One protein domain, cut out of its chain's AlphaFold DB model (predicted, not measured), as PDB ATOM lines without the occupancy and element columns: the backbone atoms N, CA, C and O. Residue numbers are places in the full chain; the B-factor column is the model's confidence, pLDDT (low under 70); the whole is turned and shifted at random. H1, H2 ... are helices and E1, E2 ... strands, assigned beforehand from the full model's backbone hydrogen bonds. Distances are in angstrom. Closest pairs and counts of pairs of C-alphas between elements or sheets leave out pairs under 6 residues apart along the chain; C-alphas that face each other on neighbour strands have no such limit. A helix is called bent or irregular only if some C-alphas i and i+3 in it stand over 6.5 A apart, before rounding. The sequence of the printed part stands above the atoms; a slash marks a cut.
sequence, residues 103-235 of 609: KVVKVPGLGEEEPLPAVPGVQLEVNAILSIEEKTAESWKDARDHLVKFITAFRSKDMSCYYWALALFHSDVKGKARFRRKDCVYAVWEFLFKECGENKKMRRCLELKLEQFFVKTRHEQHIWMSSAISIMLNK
ATOM      1  N   LYS A 103     195.813 200.008 149.172       86.38
ATOM      2  CA  LYS A 103     194.350 200.104 149.022       86.38
ATOM      3  C   LYS A 103     193.888 200.325 147.576       86.38
ATOM      4  O   LYS A 103     192.976 201.101 147.312       86.38
ATOM      5  N   VAL A 104     194.553 199.665 146.630       87.12
ATOM      6  CA  VAL A 104     194.237 199.721 145.191       87.12
ATOM      7  C   VAL A 104     193.389 198.550 144.716       87.12
ATOM      8  O   VAL A 104     192.829 198.596 143.627       87.12
ATOM      9  N   VAL A 105     193.312 197.500 145.527       86.12
ATOM     10  CA  VAL A 105     192.379 196.393 145.348       86.12
ATOM     11  C   VAL A 105     191.234 196.610 146.320       86.12
ATOM     12  O   VAL A 105     191.477 196.856 147.500       86.12
ATOM     13  N   LYS A 106     190.013 196.498 145.807       87.19
ATOM     14  CA  LYS A 106     188.787 196.482 146.598       87.19
ATOM     15  C   LYS A 106     188.575 195.071 147.172       87.19
ATOM     16  O   LYS A 106     188.675 194.096 146.427       87.19
ATOM     17  N   VAL A 107     188.385 194.967 148.486       84.88
ATOM     18  CA  VAL A 107     188.014 193.744 149.213       84.88
ATOM     19  C   VAL A 107     186.600 193.815 149.820       84.88
ATOM     20  O   VAL A 107     186.369 194.613 150.737       84.88
ATOM     21  N   PRO A 108     185.691 192.894 149.450       82.69
ATOM     22  CA  PRO A 108     184.380 192.789 150.079       82.69
ATOM     23  C   PRO A 108     184.437 192.748 151.615       82.69
ATOM     24  O   PRO A 108     185.270 192.067 152.224       82.69
ATOM     25  N   GLY A 109     183.533 193.490 152.257       75.62
ATOM     26  CA  GLY A 109     183.460 193.622 153.715       75.62
ATOM     27  C   GLY A 109     184.448 194.620 154.341       75.62
ATOM     28  O   GLY A 109     184.565 194.666 155.573       75.62
ATOM     29  N   LEU A 110     185.163 195.422 153.544       80.19
ATOM     30  CA  LEU A 110     186.057 196.482 154.022       80.19
ATOM     31  C   LEU A 110     185.443 197.883 153.807       80.19
ATOM     32  O   LEU A 110     185.451 198.405 152.704       80.19
ATOM     33  N   GLY A 111     184.966 198.549 154.865       69.56
ATOM     34  CA  GLY A 111     184.503 199.948 154.782       69.56
ATOM     35  C   GLY A 111     183.257 200.151 153.903       69.56
ATOM     36  O   GLY A 111     182.186 199.687 154.273       69.56
ATOM     37  N   GLU A 112     183.409 200.872 152.783       57.66
ATOM     38  CA  GLU A 112     182.353 201.260 151.817       57.66
ATOM     39  C   GLU A 112     182.137 200.239 150.681       57.66
ATOM     40  O   GLU A 112     181.476 200.520 149.682       57.66
ATOM     41  N   GLU A 113     182.754 199.070 150.784       76.06
ATOM     42  CA  GLU A 113     182.703 198.038 149.755       76.06
ATOM     43  C   GLU A 113     181.458 197.141 149.831       76.06
ATOM     44  O   GLU A 113     180.692 197.191 150.793       76.06
ATOM     45  N   GLU A 114     181.270 196.286 148.818       81.12
ATOM     46  CA  GLU A 114     180.202 195.282 148.815       81.12
ATOM     47  C   GLU A 114     180.303 194.370 150.054       81.12
ATOM     48  O   GLU A 114     181.407 193.964 150.444       81.12
ATOM     49  N   PRO A 115     179.178 194.044 150.716       84.88
ATOM     50  CA  PRO A 115     179.195 193.168 151.878       84.88
ATOM     51  C   PRO A 115     179.565 191.738 151.474       84.88
ATOM     52  O   PRO A 115     179.171 191.251 150.415       84.88
ATOM     53  N   LEU A 116     180.278 191.032 152.356       88.31
ATOM     54  CA  LEU A 116     180.473 189.591 152.192       88.31
ATOM     55  C   LEU A 116     179.117 188.861 152.219       88.31
ATOM     56  O   LEU A 116     178.233 189.269 152.982       88.31
ATOM     57  N   PRO A 117     178.959 187.760 151.459       87.12
ATOM     58  CA  PRO A 117     177.761 186.936 151.521       87.12
ATOM     59  C   PRO A 117     177.455 186.501 152.957       87.12
ATOM     60  O   PRO A 117     178.348 186.090 153.702       87.12
ATOM     61  N   ALA A 118     176.185 186.567 153.353       86.88
ATOM     62  CA  ALA A 118     175.771 186.085 154.662       86.88
ATOM     63  C   ALA A 118     175.886 184.554 154.714       86.88
ATOM     64  O   ALA A 118     175.219 183.848 153.960       86.88
ATOM     65  N   VAL A 119     176.711 184.041 155.628       92.25
ATOM     66  CA  VAL A 119     176.861 182.602 155.874       92.25
ATOM     67  C   VAL A 119     176.304 182.277 157.267       92.25
ATOM     68  O   VAL A 119     176.833 182.779 158.266       92.25
ATOM     69  N   PRO A 120     175.238 181.462 157.375       91.44
ATOM     70  CA  PRO A 120     174.683 181.062 158.666       91.44
ATOM     71  C   PRO A 120     175.714 180.337 159.541       91.44
ATOM     72  O   PRO A 120     176.507 179.539 159.056       91.44
ATOM     73  N   GLY A 121     175.687 180.589 160.851       92.50
ATOM     74  CA  GLY A 121     176.499 179.846 161.823       92.50
ATOM     75  C   GLY A 121     177.926 180.358 162.052       92.50
ATOM     76  O   GLY A 121     178.518 179.988 163.064       92.50
ATOM     77  N   VAL A 122     178.452 181.284 161.236       95.38
ATOM     78  CA  VAL A 122     179.827 181.814 161.397       95.38
ATOM     79  C   VAL A 122     180.083 182.365 162.802       95.38
ATOM     80  O   VAL A 122     181.131 182.120 163.396       95.38
ATOM     81  N   GLN A 123     179.106 183.065 163.386       93.50
ATOM     82  CA  GLN A 123     179.253 183.613 164.734       93.50
ATOM     83  C   GLN A 123     179.425 182.518 165.800       93.50
ATOM     84  O   GLN A 123     180.173 182.709 166.762       93.50
ATOM     85  N   LEU A 124     178.767 181.364 165.633       94.69
ATOM     86  CA  LEU A 124     178.929 180.210 166.522       94.69
ATOM     87  C   LEU A 124     180.329 179.605 166.374       94.69
ATOM     88  O   LEU A 124     180.968 179.302 167.381       94.69
ATOM     89  N   GLU A 125     180.839 179.501 165.144       95.94
ATOM     90  CA  GLU A 125     182.192 179.001 164.871       95.94
ATOM     91  C   GLU A 125     183.273 179.887 165.502       95.94
ATOM     92  O   GLU A 125     184.152 179.398 166.221       95.94
ATOM     93  N   VAL A 126     183.164 181.208 165.317       96.50
ATOM     94  CA  VAL A 126     184.038 182.196 165.970       96.50
ATOM     95  C   VAL A 126     183.961 182.046 167.486       96.50
ATOM     96  O   VAL A 126     184.986 181.984 168.168       96.50
ATOM     97  N   ASN A 127     182.749 181.910 168.030       94.06
ATOM     98  CA  ASN A 127     182.555 181.746 169.464       94.06
ATOM     99  C   ASN A 127     183.141 180.436 170.009       94.06
ATOM    100  O   ASN A 127     183.539 180.401 171.175       94.06
ATOM    101  N   ALA A 128     183.227 179.383 169.196       95.88
ATOM    102  CA  ALA A 128     183.874 178.126 169.560       95.88
ATOM    103  C   ALA A 128     185.413 178.195 169.487       95.88
ATOM    104  O   ALA A 128     186.101 177.318 170.016       95.88
ATOM    105  N   ILE A 129     185.979 179.194 168.803       96.69
ATOM    106  CA  ILE A 129     187.431 179.422 168.712       96.69
ATOM    107  C   ILE A 129     187.906 180.380 169.804       96.69
ATOM    108  O   ILE A 129     188.993 180.193 170.359       96.69
ATOM    109  N   LEU A 130     187.127 181.408 170.128       96.75
ATOM    110  CA  LEU A 130     187.532 182.451 171.067       96.75
ATOM    111  C   LEU A 130     187.219 182.093 172.528       96.75
ATOM    112  O   LEU A 130     186.188 181.488 172.825       96.75
ATOM    113  N   SER A 131     188.093 182.495 173.455       95.25
ATOM    114  CA  SER A 131     187.792 182.479 174.894       95.25
ATOM    115  C   SER A 131     186.799 183.587 175.267       95.25
ATOM    116  O   SER A 131     186.506 184.471 174.461       95.25
ATOM    117  N   ILE A 132     186.261 183.558 176.492       93.69
ATOM    118  CA  ILE A 132     185.339 184.602 176.975       93.69
ATOM    119  C   ILE A 132     186.028 185.973 176.964       93.69
ATOM    120  O   ILE A 132     185.442 186.954 176.514       93.69
ATOM    121  N   GLU A 133     187.294 186.033 177.372       92.44
ATOM    122  CA  GLU A 133     188.088 187.265 177.397       92.44
ATOM    123  C   GLU A 133     188.332 187.800 175.983       92.44
ATOM    124  O   GLU A 133     188.203 188.996 175.738       92.44
ATOM    125  N   GLU A 134     188.643 186.924 175.026       94.88
ATOM    126  CA  GLU A 134     188.831 187.320 173.626       94.88
ATOM    127  C   GLU A 134     187.532 187.826 172.992       94.88
ATOM    128  O   GLU A 134     187.592 188.670 172.101       94.88
ATOM    129  N   LYS A 135     186.364 187.352 173.448       94.25
ATOM    130  CA  LYS A 135     185.042 187.808 172.977       94.25
ATOM    131  C   LYS A 135     184.691 189.211 173.459       94.25
ATOM    132  O   LYS A 135     184.043 189.949 172.724       94.25
ATOM    133  N   THR A 136     185.104 189.573 174.669       92.75
ATOM    134  CA  THR A 136     184.655 190.806 175.337       92.75
ATOM    135  C   THR A 136     185.707 191.910 175.358       92.75
ATOM    136  O   THR A 136     185.349 193.082 175.408       92.75
ATOM    137  N   ALA A 137     187.000 191.583 175.275       93.81
ATOM    138  CA  ALA A 137     188.068 192.575 175.368       93.81
ATOM    139  C   ALA A 137     188.047 193.572 174.197       93.81
ATOM    140  O   ALA A 137     188.032 193.170 173.033       93.81
ATOM    141  N   GLU A 138     188.137 194.872 174.481       94.88
ATOM    142  CA  GLU A 138     188.162 195.907 173.433       94.88
ATOM    143  C   GLU A 138     189.381 195.763 172.509       94.88
ATOM    144  O   GLU A 138     189.277 195.931 171.298       94.88
ATOM    145  N   SER A 139     190.524 195.324 173.048       94.25
ATOM    146  CA  SER A 139     191.742 195.054 172.270       94.25
ATOM    147  C   SER A 139     191.569 193.982 171.191       94.25
ATOM    148  O   SER A 139     192.390 193.892 170.282       94.25
ATOM    149  N   TRP A 140     190.519 193.166 171.289       96.69
ATOM    150  CA  TRP A 140     190.190 192.121 170.329       96.69
ATOM    151  C   TRP A 140     189.127 192.532 169.314       96.69
ATOM    152  O   TRP A 140     188.851 191.740 168.425       96.69
ATOM    153  N   LYS A 141     188.541 193.733 169.393       95.31
ATOM    154  CA  LYS A 141     187.433 194.148 168.519       95.31
ATOM    155  C   LYS A 141     187.734 193.945 167.030       95.31
ATOM    156  O   LYS A 141     187.012 193.202 166.373       95.31
ATOM    157  N   ASP A 142     188.843 194.497 166.544       94.50
ATOM    158  CA  ASP A 142     189.238 194.369 165.135       94.50
ATOM    159  C   ASP A 142     189.660 192.936 164.785       94.50
ATOM    160  O   ASP A 142     189.328 192.419 163.725       94.50
ATOM    161  N   ALA A 143     190.364 192.247 165.690       96.75
ATOM    162  CA  ALA A 143     190.770 190.858 165.470       96.75
ATOM    163  C   ALA A 143     189.560 189.909 165.397       96.75
ATOM    164  O   ALA A 143     189.558 188.971 164.603       96.75
ATOM    165  N   ARG A 144     188.513 190.158 166.191       96.06
ATOM    166  CA  ARG A 144     187.244 189.428 166.121       96.06
ATOM    167  C   ARG A 144     186.548 189.670 164.796       96.06
ATOM    168  O   ARG A 144     186.151 188.702 164.162       96.06
ATOM    169  N   ASP A 145     186.433 190.928 164.381       95.06
ATOM    170  CA  ASP A 145     185.815 191.290 163.104       95.06
ATOM    171  C   ASP A 145     186.560 190.649 161.924       95.06
ATOM    172  O   ASP A 145     185.956 189.974 161.092       95.06
ATOM    173  N   HIS A 146     187.892 190.734 161.909       96.38
ATOM    174  CA  HIS A 146     188.707 190.064 160.898       96.38
ATOM    175  C   HIS A 146     188.542 188.541 160.927       96.38
ATOM    176  O   HIS A 146     188.512 187.922 159.868       96.38
ATOM    177  N   LEU A 147     188.413 187.915 162.102       97.81
ATOM    178  CA  LEU A 147     188.182 186.471 162.194       97.81
ATOM    179  C   LEU A 147     186.791 186.077 161.679       97.81
ATOM    180  O   LEU A 147     186.682 185.080 160.969       97.81
ATOM    181  N   VAL A 148     185.754 186.864 161.987       96.56
ATOM    182  CA  VAL A 148     184.405 186.683 161.424       96.56
ATOM    183  C   VAL A 148     184.477 186.757 159.902       96.56
ATOM    184  O   VAL A 148     184.070 185.817 159.230       96.56
ATOM    185  N   LYS A 149     185.069 187.822 159.353       96.50
ATOM    186  CA  LYS A 149     185.176 188.020 157.901       96.50
ATOM    187  C   LYS A 149     186.038 186.962 157.220       96.50
ATOM    188  O   LYS A 149     185.693 186.515 156.131       96.50
ATOM    189  N   PHE A 150     187.107 186.508 157.875       97.94
ATOM    190  CA  PHE A 150     187.909 185.382 157.406       97.94
ATOM    191  C   PHE A 150     187.066 184.112 157.259       97.94
ATOM    192  O   PHE A 150     187.082 183.510 156.190       97.94
ATOM    193  N   ILE A 151     186.324 183.721 158.303       98.25
ATOM    194  CA  ILE A 151     185.514 182.494 158.279       98.25
ATOM    195  C   ILE A 151     184.351 182.633 157.292       98.25
ATOM    196  O   ILE A 151     184.120 181.709 156.517       98.25
ATOM    197  N   THR A 152     183.671 183.784 157.250       97.12
ATOM    198  CA  THR A 152     182.616 184.058 156.261       97.12
ATOM    199  C   THR A 152     183.141 183.885 154.838       97.12
ATOM    200  O   THR A 152     182.590 183.082 154.087       97.12
ATOM    201  N   ALA A 153     184.239 184.567 154.493       96.75
ATOM    202  CA  ALA A 153     184.841 184.485 153.165       96.75
ATOM    203  C   ALA A 153     185.336 183.066 152.844       96.75
ATOM    204  O   ALA A 153     185.112 182.558 151.751       96.75
ATOM    205  N   PHE A 154     185.950 182.379 153.812       97.88
ATOM    206  CA  PHE A 154     186.404 180.999 153.635       97.88
ATOM    207  C   PHE A 154     185.237 180.054 153.314       97.88
ATOM    208  O   PHE A 154     185.313 179.265 152.372       97.88
ATOM    209  N   ARG A 155     184.132 180.153 154.065       96.50
ATOM    210  CA  ARG A 155     182.932 179.330 153.863       96.50
ATOM    211  C   ARG A 155     182.245 179.622 152.530       96.50
ATOM    212  O   ARG A 155     181.774 178.691 151.885       96.50
ATOM    213  N   SER A 156     182.230 180.882 152.095       95.00
ATOM    214  CA  SER A 156     181.687 181.274 150.790       95.00
ATOM    215  C   SER A 156     182.657 181.048 149.622       95.00
ATOM    216  O   SER A 156     182.331 181.418 148.497       95.00
ATOM    217  N   LYS A 157     183.844 180.464 149.869       94.69
ATOM    218  CA  LYS A 157     184.944 180.325 148.894       94.69
ATOM    219  C   LYS A 157     185.342 181.658 148.243       94.69
ATOM    220  O   LYS A 157     185.824 181.689 147.112       94.69
ATOM    221  N   ASP A 158     185.166 182.756 148.968       94.62
ATOM    222  CA  ASP A 158     185.583 184.090 148.559       94.62
ATOM    223  C   ASP A 158     187.066 184.299 148.901       94.62
ATOM    224  O   ASP A 158     187.512 184.102 150.035       94.62
ATOM    225  N   MET A 159     187.850 184.713 147.904       95.31
ATOM    226  CA  MET A 159     189.304 184.841 148.034       95.31
ATOM    227  C   MET A 159     189.739 185.983 148.972       95.31
ATOM    228  O   MET A 159     190.896 186.020 149.396       95.31
ATOM    229  N   SER A 160     188.835 186.884 149.372       95.12
ATOM    230  CA  SER A 160     189.103 187.882 150.418       95.12
ATOM    231  C   SER A 160     189.472 187.256 151.768       95.12
ATOM    232  O   SER A 160     190.060 187.934 152.616       95.12
ATOM    233  N   CYS A 161     189.242 185.950 151.972       97.25
ATOM    234  CA  CYS A 161     189.741 185.234 153.145       97.25
ATOM    235  C   CYS A 161     191.264 185.407 153.323       97.25
ATOM    236  O   CYS A 161     191.744 185.530 154.450       97.25
ATOM    237  N   TYR A 162     192.041 185.508 152.236       98.00
ATOM    238  CA  TYR A 162     193.479 185.777 152.336       98.00
ATOM    239  C   TYR A 162     193.769 187.137 152.970       98.00
ATOM    240  O   TYR A 162     194.660 187.238 153.813       98.00
ATOM    241  N   TYR A 163     193.010 188.175 152.607       97.00
ATOM    242  CA  TYR A 163     193.158 189.508 153.190       97.00
ATOM    243  C   TYR A 163     192.892 189.489 154.694       97.00
ATOM    244  O   TYR A 163     193.730 189.947 155.471       97.00
ATOM    245  N   TRP A 164     191.775 188.900 155.123       97.00
ATOM    246  CA  TRP A 164     191.405 188.862 156.539       97.00
ATOM    247  C   TRP A 164     192.380 188.024 157.382       97.00
ATOM    248  O   TRP A 164     192.749 188.425 158.490       97.00
ATOM    249  N   ALA A 165     192.899 186.920 156.833       98.25
ATOM    250  CA  ALA A 165     193.971 186.155 157.470       98.25
ATOM    251  C   ALA A 165     195.279 186.962 157.586       98.25
ATOM    252  O   ALA A 165     195.941 186.928 158.625       98.25
ATOM    253  N   LEU A 166     195.648 187.724 156.550       97.31
ATOM    254  CA  LEU A 166     196.833 188.590 156.561       97.31
ATOM    255  C   LEU A 166     196.674 189.782 157.519       97.31
ATOM    256  O   LEU A 166     197.638 190.160 158.190       97.31
ATOM    257  N   ALA A 167     195.464 190.321 157.663       95.88
ATOM    258  CA  ALA A 167     195.148 191.349 158.650       95.88
ATOM    259  C   ALA A 167     195.349 190.832 160.086       95.88
ATOM    260  O   ALA A 167     195.948 191.518 160.917       95.88
ATOM    261  N   LEU A 168     194.936 189.589 160.366       97.06
ATOM    262  CA  LEU A 168     195.225 188.903 161.632       97.06
ATOM    263  C   LEU A 168     196.722 188.610 161.811       97.06
ATOM    264  O   LEU A 168     197.263 188.815 162.895       97.06
ATOM    265  N   PHE A 169     197.411 188.174 160.754       95.88
ATOM    266  CA  PHE A 169     198.860 187.930 160.762       95.88
ATOM    267  C   PHE A 169     199.675 189.179 161.115       95.88
ATOM    268  O   PHE A 169     200.666 189.091 161.839       95.88
ATOM    269  N   HIS A 170     199.253 190.342 160.623       93.81
ATOM    270  CA  HIS A 170     199.923 191.617 160.872       93.81
ATOM    271  C   HIS A 170     199.457 192.338 162.146       93.81
ATOM    272  O   HIS A 170     200.003 193.393 162.471       93.81
ATOM    273  N   SER A 171     198.494 191.775 162.877       94.12
ATOM    274  CA  SER A 171     198.017 192.317 164.147       94.12
ATOM    275  C   SER A 171     198.928 191.928 165.316       94.12
ATOM    276  O   SER A 171     199.373 190.788 165.452       94.12
ATOM    277  N   ASP A 172     199.167 192.878 166.223       93.88
ATOM    278  CA  ASP A 172     199.967 192.654 167.430       93.88
ATOM    279  C   ASP A 172     199.142 192.089 168.607       93.88
ATOM    280  O   ASP A 172     199.713 191.743 169.650       93.88
ATOM    281  N   VAL A 173     197.822 191.937 168.435       96.31
ATOM    282  CA  VAL A 173     196.877 191.481 169.466       96.31
ATOM    283  C   VAL A 173     197.232 190.080 169.977       96.31
ATOM    284  O   VAL A 173     197.621 189.187 169.214       96.31
ATOM    285  N   LYS A 174     197.105 189.891 171.299       96.44
ATOM    286  CA  LYS A 174     197.389 188.628 171.997       96.44
ATOM    287  C   LYS A 174     196.126 188.035 172.607       96.44
ATOM    288  O   LYS A 174     195.330 188.773 173.173       96.44
ATOM    289  N   GLY A 175     195.992 186.716 172.553       93.94
ATOM    290  CA  GLY A 175     194.855 185.976 173.100       93.94
ATOM    291  C   GLY A 175     195.238 184.715 173.866       93.94
ATOM    292  O   GLY A 175     196.348 184.615 174.408       93.94
ATOM    293  N   LYS A 176     194.311 183.749 173.902       95.62
ATOM    294  CA  LYS A 176     194.511 182.435 174.517       95.62
ATOM    295  C   LYS A 176     195.673 181.714 173.836       95.62
ATOM    296  O   LYS A 176     195.962 181.915 172.653       95.62
ATOM    297  N   ALA A 177     196.355 180.865 174.598       96.38
ATOM    298  CA  ALA A 177     197.445 180.077 174.053       96.38
ATOM    299  C   ALA A 177     196.898 179.047 173.048       96.38
ATOM    300  O   ALA A 177     196.154 178.148 173.424       96.38
ATOM    301  N   ARG A 178     197.300 179.164 171.782       96.06
ATOM    302  CA  ARG A 178     197.030 178.216 170.695       96.06
ATOM    303  C   ARG A 178     198.363 177.703 170.186       96.06
ATOM    304  O   ARG A 178     199.258 178.504 169.923       96.06
ATOM    305  N   PHE A 179     198.545 176.386 170.131       95.50
ATOM    306  CA  PHE A 179     199.816 175.774 169.712       95.50
ATOM    307  C   PHE A 179     201.049 176.366 170.438       95.50
ATOM    308  O   PHE A 179     202.097 176.610 169.843       95.50
ATOM    309  N   ARG A 180     200.919 176.654 171.745       94.19
ATOM    310  CA  ARG A 180     201.953 177.304 172.587       94.19
ATOM    311  C   ARG A 180     202.320 178.740 172.160       94.19
ATOM    312  O   ARG A 180     203.437 179.207 172.413       94.19
ATOM    313  N   ARG A 181     201.408 179.455 171.499       93.62
ATOM    314  CA  ARG A 181     201.571 180.842 171.036       93.62
ATOM    315  C   ARG A 181     200.345 181.679 171.387       93.62
ATOM    316  O   ARG A 181     199.264 181.138 171.559       93.62
ATOM    317  N   LYS A 182     200.518 182.997 171.515       95.50
ATOM    318  CA  LYS A 182     199.437 183.923 171.904       95.50
ATOM    319  C   LYS A 182     199.041 184.912 170.808       95.50
ATOM    320  O   LYS A 182     198.112 185.673 171.023       95.50
ATOM    321  N   ASP A 183     199.746 184.957 169.679       95.31
ATOM    322  CA  ASP A 183     199.431 185.899 168.596       95.31
ATOM    323  C   ASP A 183     198.033 185.593 168.010       95.31
ATOM    324  O   ASP A 183     197.688 184.427 167.818       95.31
ATOM    325  N   CYS A 184     197.206 186.611 167.746       96.56
ATOM    326  CA  CYS A 184     195.807 186.393 167.342       96.56
ATOM    327  C   CYS A 184     195.647 185.601 166.029       96.56
ATOM    328  O   CYS A 184     194.679 184.858 165.889       96.56
ATOM    329  N   VAL A 185     196.632 185.652 165.123       97.00
ATOM    330  CA  VAL A 185     196.671 184.843 163.890       97.00
ATOM    331  C   VAL A 185     196.528 183.341 164.133       97.00
ATOM    332  O   VAL A 185     196.018 182.624 163.280       97.00
ATOM    333  N   TYR A 186     196.906 182.828 165.308       97.88
ATOM    334  CA  TYR A 186     196.726 181.406 165.601       97.88
ATOM    335  C   TYR A 186     195.254 180.993 165.739       97.88
ATOM    336  O   TYR A 186     194.980 179.797 165.726       97.88
ATOM    337  N   ALA A 187     194.310 181.937 165.821       98.25
ATOM    338  CA  ALA A 187     192.885 181.644 165.685       98.25
ATOM    339  C   ALA A 187     192.530 181.148 164.269       98.25
ATOM    340  O   ALA A 187     191.713 180.239 164.142       98.25
ATOM    341  N   VAL A 188     193.204 181.666 163.231       98.50
ATOM    342  CA  VAL A 188     193.111 181.158 161.847       98.50
ATOM    343  C   VAL A 188     193.590 179.710 161.801       98.50
ATOM    344  O   VAL A 188     192.895 178.842 161.293       98.50
ATOM    345  N   TRP A 189     194.746 179.418 162.403       98.62
ATOM    346  CA  TRP A 189     195.264 178.051 162.469       98.62
ATOM    347  C   TRP A 189     194.331 177.113 163.247       98.62
ATOM    348  O   TRP A 189     194.057 176.019 162.775       98.62
ATOM    349  N   GLU A 190     193.792 177.525 164.400       98.50
ATOM    350  CA  GLU A 190     192.823 176.705 165.151       98.50
ATOM    351  C   GLU A 190     191.579 176.386 164.309       98.50
ATOM    352  O   GLU A 190     191.114 175.248 164.340       98.50
ATOM    353  N   PHE A 191     191.084 177.347 163.524       98.62
ATOM    354  CA  PHE A 191     190.014 177.110 162.556       98.62
ATOM    355  C   PHE A 191     190.421 176.078 161.492       98.62
ATOM    356  O   PHE A 191     189.750 175.060 161.352       98.62
ATOM    357  N   LEU A 192     191.553 176.274 160.805       98.62
ATOM    358  CA  LEU A 192     192.015 175.356 159.753       98.62
ATOM    359  C   LEU A 192     192.226 173.923 160.280       98.62
ATOM    360  O   LEU A 192     191.867 172.959 159.617       98.62
ATOM    361  N   PHE A 193     192.737 173.768 161.504       98.50
ATOM    362  CA  PHE A 193     192.907 172.457 162.142       98.50
ATOM    363  C   PHE A 193     191.589 171.784 162.548       98.50
ATOM    364  O   PHE A 193     191.536 170.551 162.621       98.50
ATOM    365  N   LYS A 194     190.537 172.560 162.843       97.00
ATOM    366  CA  LYS A 194     189.179 172.021 163.021       97.00
ATOM    367  C   LYS A 194     188.620 171.539 161.683       97.00
ATOM    368  O   LYS A 194     188.047 170.457 161.632       97.00
ATOM    369  N   GLU A 195     188.885 172.274 160.602       96.75
ATOM    370  CA  GLU A 195     188.443 171.925 159.244       96.75
ATOM    371  C   GLU A 195     189.057 170.639 158.678       96.75
ATOM    372  O   GLU A 195     188.500 170.075 157.731       96.75
ATOM    373  N   CYS A 196     190.166 170.155 159.248       96.25
ATOM    374  CA  CYS A 196     190.716 168.839 158.914       96.25
ATOM    375  C   CYS A 196     189.820 167.678 159.373       96.25
ATOM    376  O   CYS A 196     189.967 166.566 158.868       96.25
ATOM    377  N   GLY A 197     188.948 167.902 160.364       93.94
ATOM    378  CA  GLY A 197     188.183 166.838 161.009       93.94
ATOM    379  C   GLY A 197     189.090 165.700 161.490       93.94
ATOM    380  O   GLY A 197     190.100 165.930 162.174       93.94
ATOM    381  N   GLU A 198     188.733 164.479 161.092       93.88
ATOM    382  CA  GLU A 198     189.447 163.239 161.416       93.88
ATOM    383  C   GLU A 198     190.546 162.872 160.403       93.88
ATOM    384  O   GLU A 198     191.298 161.923 160.635       93.88
ATOM    385  N   ASN A 199     190.702 163.626 159.304       95.44
ATOM    386  CA  ASN A 199     191.712 163.325 158.289       95.44
ATOM    387  C   ASN A 199     193.129 163.590 158.837       95.44
ATOM    388  O   ASN A 199     193.585 164.733 158.973       95.44
ATOM    389  N   LYS A 200     193.839 162.501 159.158       95.88
ATOM    390  CA  LYS A 200     195.176 162.533 159.767       95.88
ATOM    391  C   LYS A 200     196.248 163.056 158.810       95.88
ATOM    392  O   LYS A 200     197.130 163.783 159.261       95.88
ATOM    393  N   LYS A 201     196.172 162.729 157.516       95.44
ATOM    394  CA  LYS A 201     197.141 163.172 156.496       95.44
ATOM    395  C   LYS A 201     197.035 164.675 156.248       95.44
ATOM    396  O   LYS A 201     198.035 165.386 156.301       95.44
ATOM    397  N   MET A 202     195.815 165.189 156.128       97.06
ATOM    398  CA  MET A 202     195.542 166.624 156.025       97.06
ATOM    399  C   MET A 202     196.017 167.382 157.268       97.06
ATOM    400  O   MET A 202     196.712 168.395 157.160       97.06
ATOM    401  N   ARG A 203     195.708 166.861 158.466       97.81
ATOM    402  CA  ARG A 203     196.225 167.403 159.730       97.81
ATOM    403  C   ARG A 203     197.754 167.424 159.743       97.81
ATOM    404  O   ARG A 203     198.328 168.456 160.076       97.81
ATOM    405  N   ARG A 204     198.408 166.335 159.324       97.69
ATOM    406  CA  ARG A 204     199.871 166.240 159.252       97.69
ATOM    407  C   ARG A 204     200.472 167.256 158.278       97.69
ATOM    408  O   ARG A 204     201.465 167.899 158.613       97.69
ATOM    409  N   CYS A 205     199.854 167.454 157.114       97.94
ATOM    410  CA  CYS A 205     200.267 168.480 156.156       97.94
ATOM    411  C   CYS A 205     200.223 169.887 156.785       97.94
ATOM    412  O   CYS A 205     201.189 170.649 156.685       97.94
ATOM    413  N   LEU A 206     199.148 170.218 157.515       98.31
ATOM    414  CA  LEU A 206     199.051 171.499 158.227       98.31
ATOM    415  C   LEU A 206     200.045 171.626 159.388       98.31
ATOM    416  O   LEU A 206     200.541 172.724 159.630       98.31
ATOM    417  N   GLU A 207     200.365 170.539 160.095       98.19
ATOM    418  CA  GLU A 207     201.398 170.534 161.143       98.19
ATOM    419  C   GLU A 207     202.766 170.908 160.581       98.19
ATOM    420  O   GLU A 207     203.411 171.806 161.119       98.19
ATOM    421  N   LEU A 208     203.167 170.298 159.461       97.75
ATOM    422  CA  LEU A 208     204.424 170.619 158.780       97.75
ATOM    423  C   LEU A 208     204.492 172.107 158.404       97.75
ATOM    424  O   LEU A 208     205.497 172.773 158.664       97.75
ATOM    425  N   LYS A 209     203.397 172.665 157.873       97.31
ATOM    426  CA  LYS A 209     203.319 174.097 157.541       97.31
ATOM    427  C   LYS A 209     203.346 174.986 158.786       97.31
ATOM    428  O   LYS A 209     204.037 176.007 158.793       97.31
ATOM    429  N   LEU A 210     202.649 174.603 159.857       97.44
ATOM    430  CA  LEU A 210     202.642 175.333 161.129       97.44
ATOM    431  C   LEU A 210     204.031 175.346 161.790       97.44
ATOM    432  O   LEU A 210     204.450 176.374 162.330       97.44
ATOM    433  N   GLU A 211     204.774 174.239 161.716       95.31
ATOM    434  CA  GLU A 211     206.161 174.153 162.184       95.31
ATOM    435  C   GLU A 211     207.045 175.187 161.474       95.31
ATOM    436  O   GLU A 211     207.775 175.935 162.134       95.31
ATOM    437  N   GLN A 212     206.923 175.307 160.147       94.75
ATOM    438  CA  GLN A 212     207.667 176.316 159.385       94.75
ATOM    439  C   GLN A 212     207.178 177.741 159.682       94.75
ATOM    440  O   GLN A 212     207.991 178.662 159.822       94.75
ATOM    441  N   PHE A 213     205.873 177.923 159.886       95.31
ATOM    442  CA  PHE A 213     205.288 179.195 160.304       95.31
ATOM    443  C   PHE A 213     205.850 179.686 161.650       95.31
ATOM    444  O   PHE A 213     206.008 180.891 161.850       95.31
ATOM    445  N   PHE A 214     206.246 178.798 162.573       92.62
ATOM    446  CA  PHE A 214     206.860 179.202 163.846       92.62
ATOM    447  C   PHE A 214     208.252 179.831 163.723       92.62
ATOM    448  O   PHE A 214     208.708 180.485 164.672       92.62
ATOM    449  N   VAL A 215     208.932 179.673 162.587       88.94
ATOM    450  CA  VAL A 215     210.313 180.127 162.404       88.94
ATOM    451  C   VAL A 215     210.359 181.640 162.142       88.94
ATOM    452  O   VAL A 215     210.424 182.103 161.006       88.94
ATOM    453  N   LYS A 216     210.372 182.438 163.221       75.94
ATOM    454  CA  LYS A 216     210.339 183.923 163.185       75.94
ATOM    455  C   LYS A 216     211.519 184.594 162.478       75.94
ATOM    456  O   LYS A 216     211.471 185.792 162.208       75.94
ATOM    457  N   THR A 217     212.598 183.861 162.219       74.00
ATOM    458  CA  THR A 217     213.755 184.370 161.471       74.00
ATOM    459  C   THR A 217     213.522 184.396 159.963       74.00
ATOM    460  O   THR A 217     214.279 185.066 159.263       74.00
ATOM    461  N   ARG A 218     212.487 183.715 159.459       78.81
ATOM    462  CA  ARG A 218     212.099 183.758 158.048       78.81
ATOM    463  C   ARG A 218     211.169 184.944 157.829       78.81
ATOM    464  O   ARG A 218     210.224 185.149 158.585       78.81
ATOM    465  N   HIS A 219     211.458 185.773 156.836       74.00
ATOM    466  CA  HIS A 219     210.673 186.985 156.580       74.00
ATOM    467  C   HIS A 219     209.399 186.688 155.774       74.00
ATOM    468  O   HIS A 219     208.503 187.525 155.688       74.00
ATOM    469  N   GLU A 220     209.313 185.477 155.232       81.62
ATOM    470  CA  GLU A 220     208.293 184.979 154.322       81.62
ATOM    471  C   GLU A 220     207.207 184.160 155.048       81.62
ATOM    472  O   GLU A 220     206.461 183.444 154.403       81.62
ATOM    473  N   GLN A 221     207.065 184.275 156.380       89.81
ATOM    474  CA  GLN A 221     206.132 183.457 157.188       89.81
ATOM    475  C   GLN A 221     204.707 183.326 156.638       89.81
ATOM    476  O   GLN A 221     204.067 182.298 156.824       89.81
ATOM    477  N   HIS A 222     204.215 184.358 155.959       92.62
ATOM    478  CA  HIS A 222     202.890 184.368 155.359       92.62
ATOM    479  C   HIS A 222     202.677 183.252 154.321       92.62
ATOM    480  O   HIS A 222     201.545 182.794 154.203       92.62
ATOM    481  N   ILE A 223     203.720 182.776 153.623       95.56
ATOM    482  CA  ILE A 223     203.568 181.771 152.557       95.56
ATOM    483  C   ILE A 223     202.992 180.457 153.092       95.56
ATOM    484  O   ILE A 223     202.080 179.910 152.489       95.56
ATOM    485  N   TRP A 224     203.421 180.007 154.279       97.06
ATOM    486  CA  TRP A 224     202.910 178.773 154.889       97.06
ATOM    487  C   TRP A 224     201.445 178.895 155.313       97.06
ATOM    488  O   TRP A 224     200.698 177.925 155.227       97.06
ATOM    489  N   MET A 225     201.018 180.087 155.739       97.25
ATOM    490  CA  MET A 225     199.619 180.352 156.086       97.25
ATOM    491  C   MET A 225     198.740 180.428 154.832       97.25
ATOM    492  O   MET A 225     197.688 179.799 154.791       97.25
ATOM    493  N   SER A 226     199.166 181.164 153.802       97.81
ATOM    494  CA  SER A 226     198.450 181.257 152.523       97.81
ATOM    495  C   SER A 226     198.344 179.896 151.827       97.81
ATOM    496  O   SER A 226     197.271 179.534 151.346       97.81
ATOM    497  N   SER A 227     199.414 179.102 151.873       98.12
ATOM    498  CA  SER A 227     199.453 177.722 151.387       98.12
ATOM    499  C   SER A 227     198.471 176.828 152.149       98.12
ATOM    500  O   SER A 227     197.649 176.152 151.537       98.12
ATOM    501  N   ALA A 228     198.461 176.896 153.488       98.56
ATOM    502  CA  ALA A 228     197.502 176.163 154.317       98.56
ATOM    503  C   ALA A 228     196.041 176.544 154.013       98.56
ATOM    504  O   ALA A 228     195.187 175.667 153.917       98.56
ATOM    505  N   ILE A 229     195.744 177.833 153.815       98.75
ATOM    506  CA  ILE A 229     194.403 178.286 153.412       98.75
ATOM    507  C   ILE A 229     194.036 177.719 152.033       98.75
ATOM    508  O   ILE A 229     192.935 177.198 151.875       98.75
ATOM    509  N   SER A 230     194.958 177.765 151.065       98.50
ATOM    510  CA  SER A 230     194.741 177.249 149.701       98.50
ATOM    511  C   SER A 230     194.440 175.750 149.699       98.50
ATOM    512  O   SER A 230     193.493 175.315 149.041       98.50
ATOM    513  N   ILE A 231     195.191 174.976 150.493       98.50
ATOM    514  CA  ILE A 231     194.946 173.548 150.710       98.50
ATOM    515  C   ILE A 231     193.538 173.332 151.253       98.50
ATOM    516  O   ILE A 231     192.781 172.541 150.702       98.50
ATOM    517  N   MET A 232     193.156 174.059 152.303       98.50
ATOM    518  CA  MET A 232     191.871 173.835 152.966       98.50
ATOM    519  C   MET A 232     190.667 174.290 152.132       98.50
ATOM    520  O   MET A 232     189.622 173.648 152.199       98.50
ATOM    521  N   LEU A 233     190.808 175.335 151.310       98.25
ATOM    522  CA  LEU A 233     189.777 175.757 150.351       98.25
ATOM    523  C   LEU A 233     189.533 174.718 149.250       98.25
ATOM    524  O   LEU A 233     188.420 174.618 148.733       98.25
ATOM    525  N   ASN A 234     190.567 173.949 148.897       97.56
ATOM    526  CA  ASN A 234     190.536 172.980 147.804       97.56
ATOM    527  C   ASN A 234     190.613 171.527 148.282       97.56
ATOM    528  O   ASN A 234     190.762 170.639 147.455       97.56
ATOM    529  N   LYS A 235     190.475 171.272 149.589       96.12
ATOM    530  CA  LYS A 235     190.775 169.979 150.228       96.12
ATOM    531  C   LYS A 235     190.084 168.767 149.598       96.12
ATOM    532  O   LYS A 235     190.628 167.676 149.655       96.12
TER     533      LYS A 235
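AT A GLANCE: This is residues 103 to 235 of the 609 residues of an uncharacterized protein of Flavobacteriaceae bacterium (UniProt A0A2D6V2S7). A small hairpin of two strands, E1 and E2, sits at one end of two groups of helices: an up-and-down bundle of three, H5, H6 and H7, and a helical hairpin, H3 and H4, with H1 crossing H3. H4 packs on H7, and the short H2 makes a corner with H3. The 133 printed residues hold seven named helices and two named strands, in the order H1 H2 H3 H4 E1 E2 H5 H6 H7; the sheet E1 - E2 is antiparallel and the class is mostly helix. The whole is compact and rounded, with a radius of gyration of the C-alphas of 14.3 A and spans of 38 by 32 by 31 A.

HOW THE PARTS SIT: E1, residues 174 to 178, and E2, residues 181 to 183, form an antiparallel hairpin, with N 175 and O 182 within hydrogen-bond range at 2.8 A, as are N 178 and O 181 at 2.8 A. H5, residues 186 to 195, follows; its closest C-alpha pair with E1 is Arg 178 and Tyr 186, 6.0 A. H6, residues 200 to 213, only just touches H5, with 3 pairs of C-alphas within 8 A, the closest those of Phe 193 and Arg 203 at 6.5 A; this helical hairpin has a shallow tilt of 14 degrees, opposite ways. H7, residues 222 to 233, touches H6, closest at the C-alphas of Lys 209 and Trp 224, 5.4 A, in a second helical hairpin at a shallow tilt of 18 degrees. H4, residues 161 to 169, touches H7, the closest C-alphas being those of Tyr 162 and Ser 226, 6.7 A. H3, residues 138 to 155, touches H4 in a helical hairpin, closest at the C-alphas of Phe 150 and Cys 161, 4.6 A, at a shallow tilt of 27 degrees, opposite ways. H1, residues 122 to 129, touches residues 144 to 152 of H3 at a steep tilt of 61 degrees, with the C-alphas of Val 122 and Thr 152 closest at 6.3 A. H2, residues 132 to 136, and H3 touch only at the corner, and only just, with 3 pairs of C-alphas within 8 A, the closest those of Glu 134 and Trp 140 at 6.0 A. Every O i to N i+4 pair is within hydrogen-bond range in H1, H2, H4, H5, H6 and H7; in H3 it is 12 of 14.

IN THESE COORDINATES: H1 begins at C-alpha 122, (179.827, 181.814, 161.397). H3, 26.2 A long, is irregular: C-alphas 139 and 142 are 7.6 A apart. E1 is 10.5 A long, starting at C-alpha 174, (197.389, 188.628, 171.997). H6 measures 19.5 A and H7 16.5 A, ending at C-alpha 233, (189.777, 175.757, 150.351).

THE WHOLE: The C-alphas of Glu 112 and Lys 200, the two farthest apart, are 41.6 A from each other. The printed part has no cut and no long link. Residues 103 to 121 hold no named element, and residues 215 to 220 stand free. Mean pLDDT of the printed part is 93.5; residues 111 to 112 are under 70.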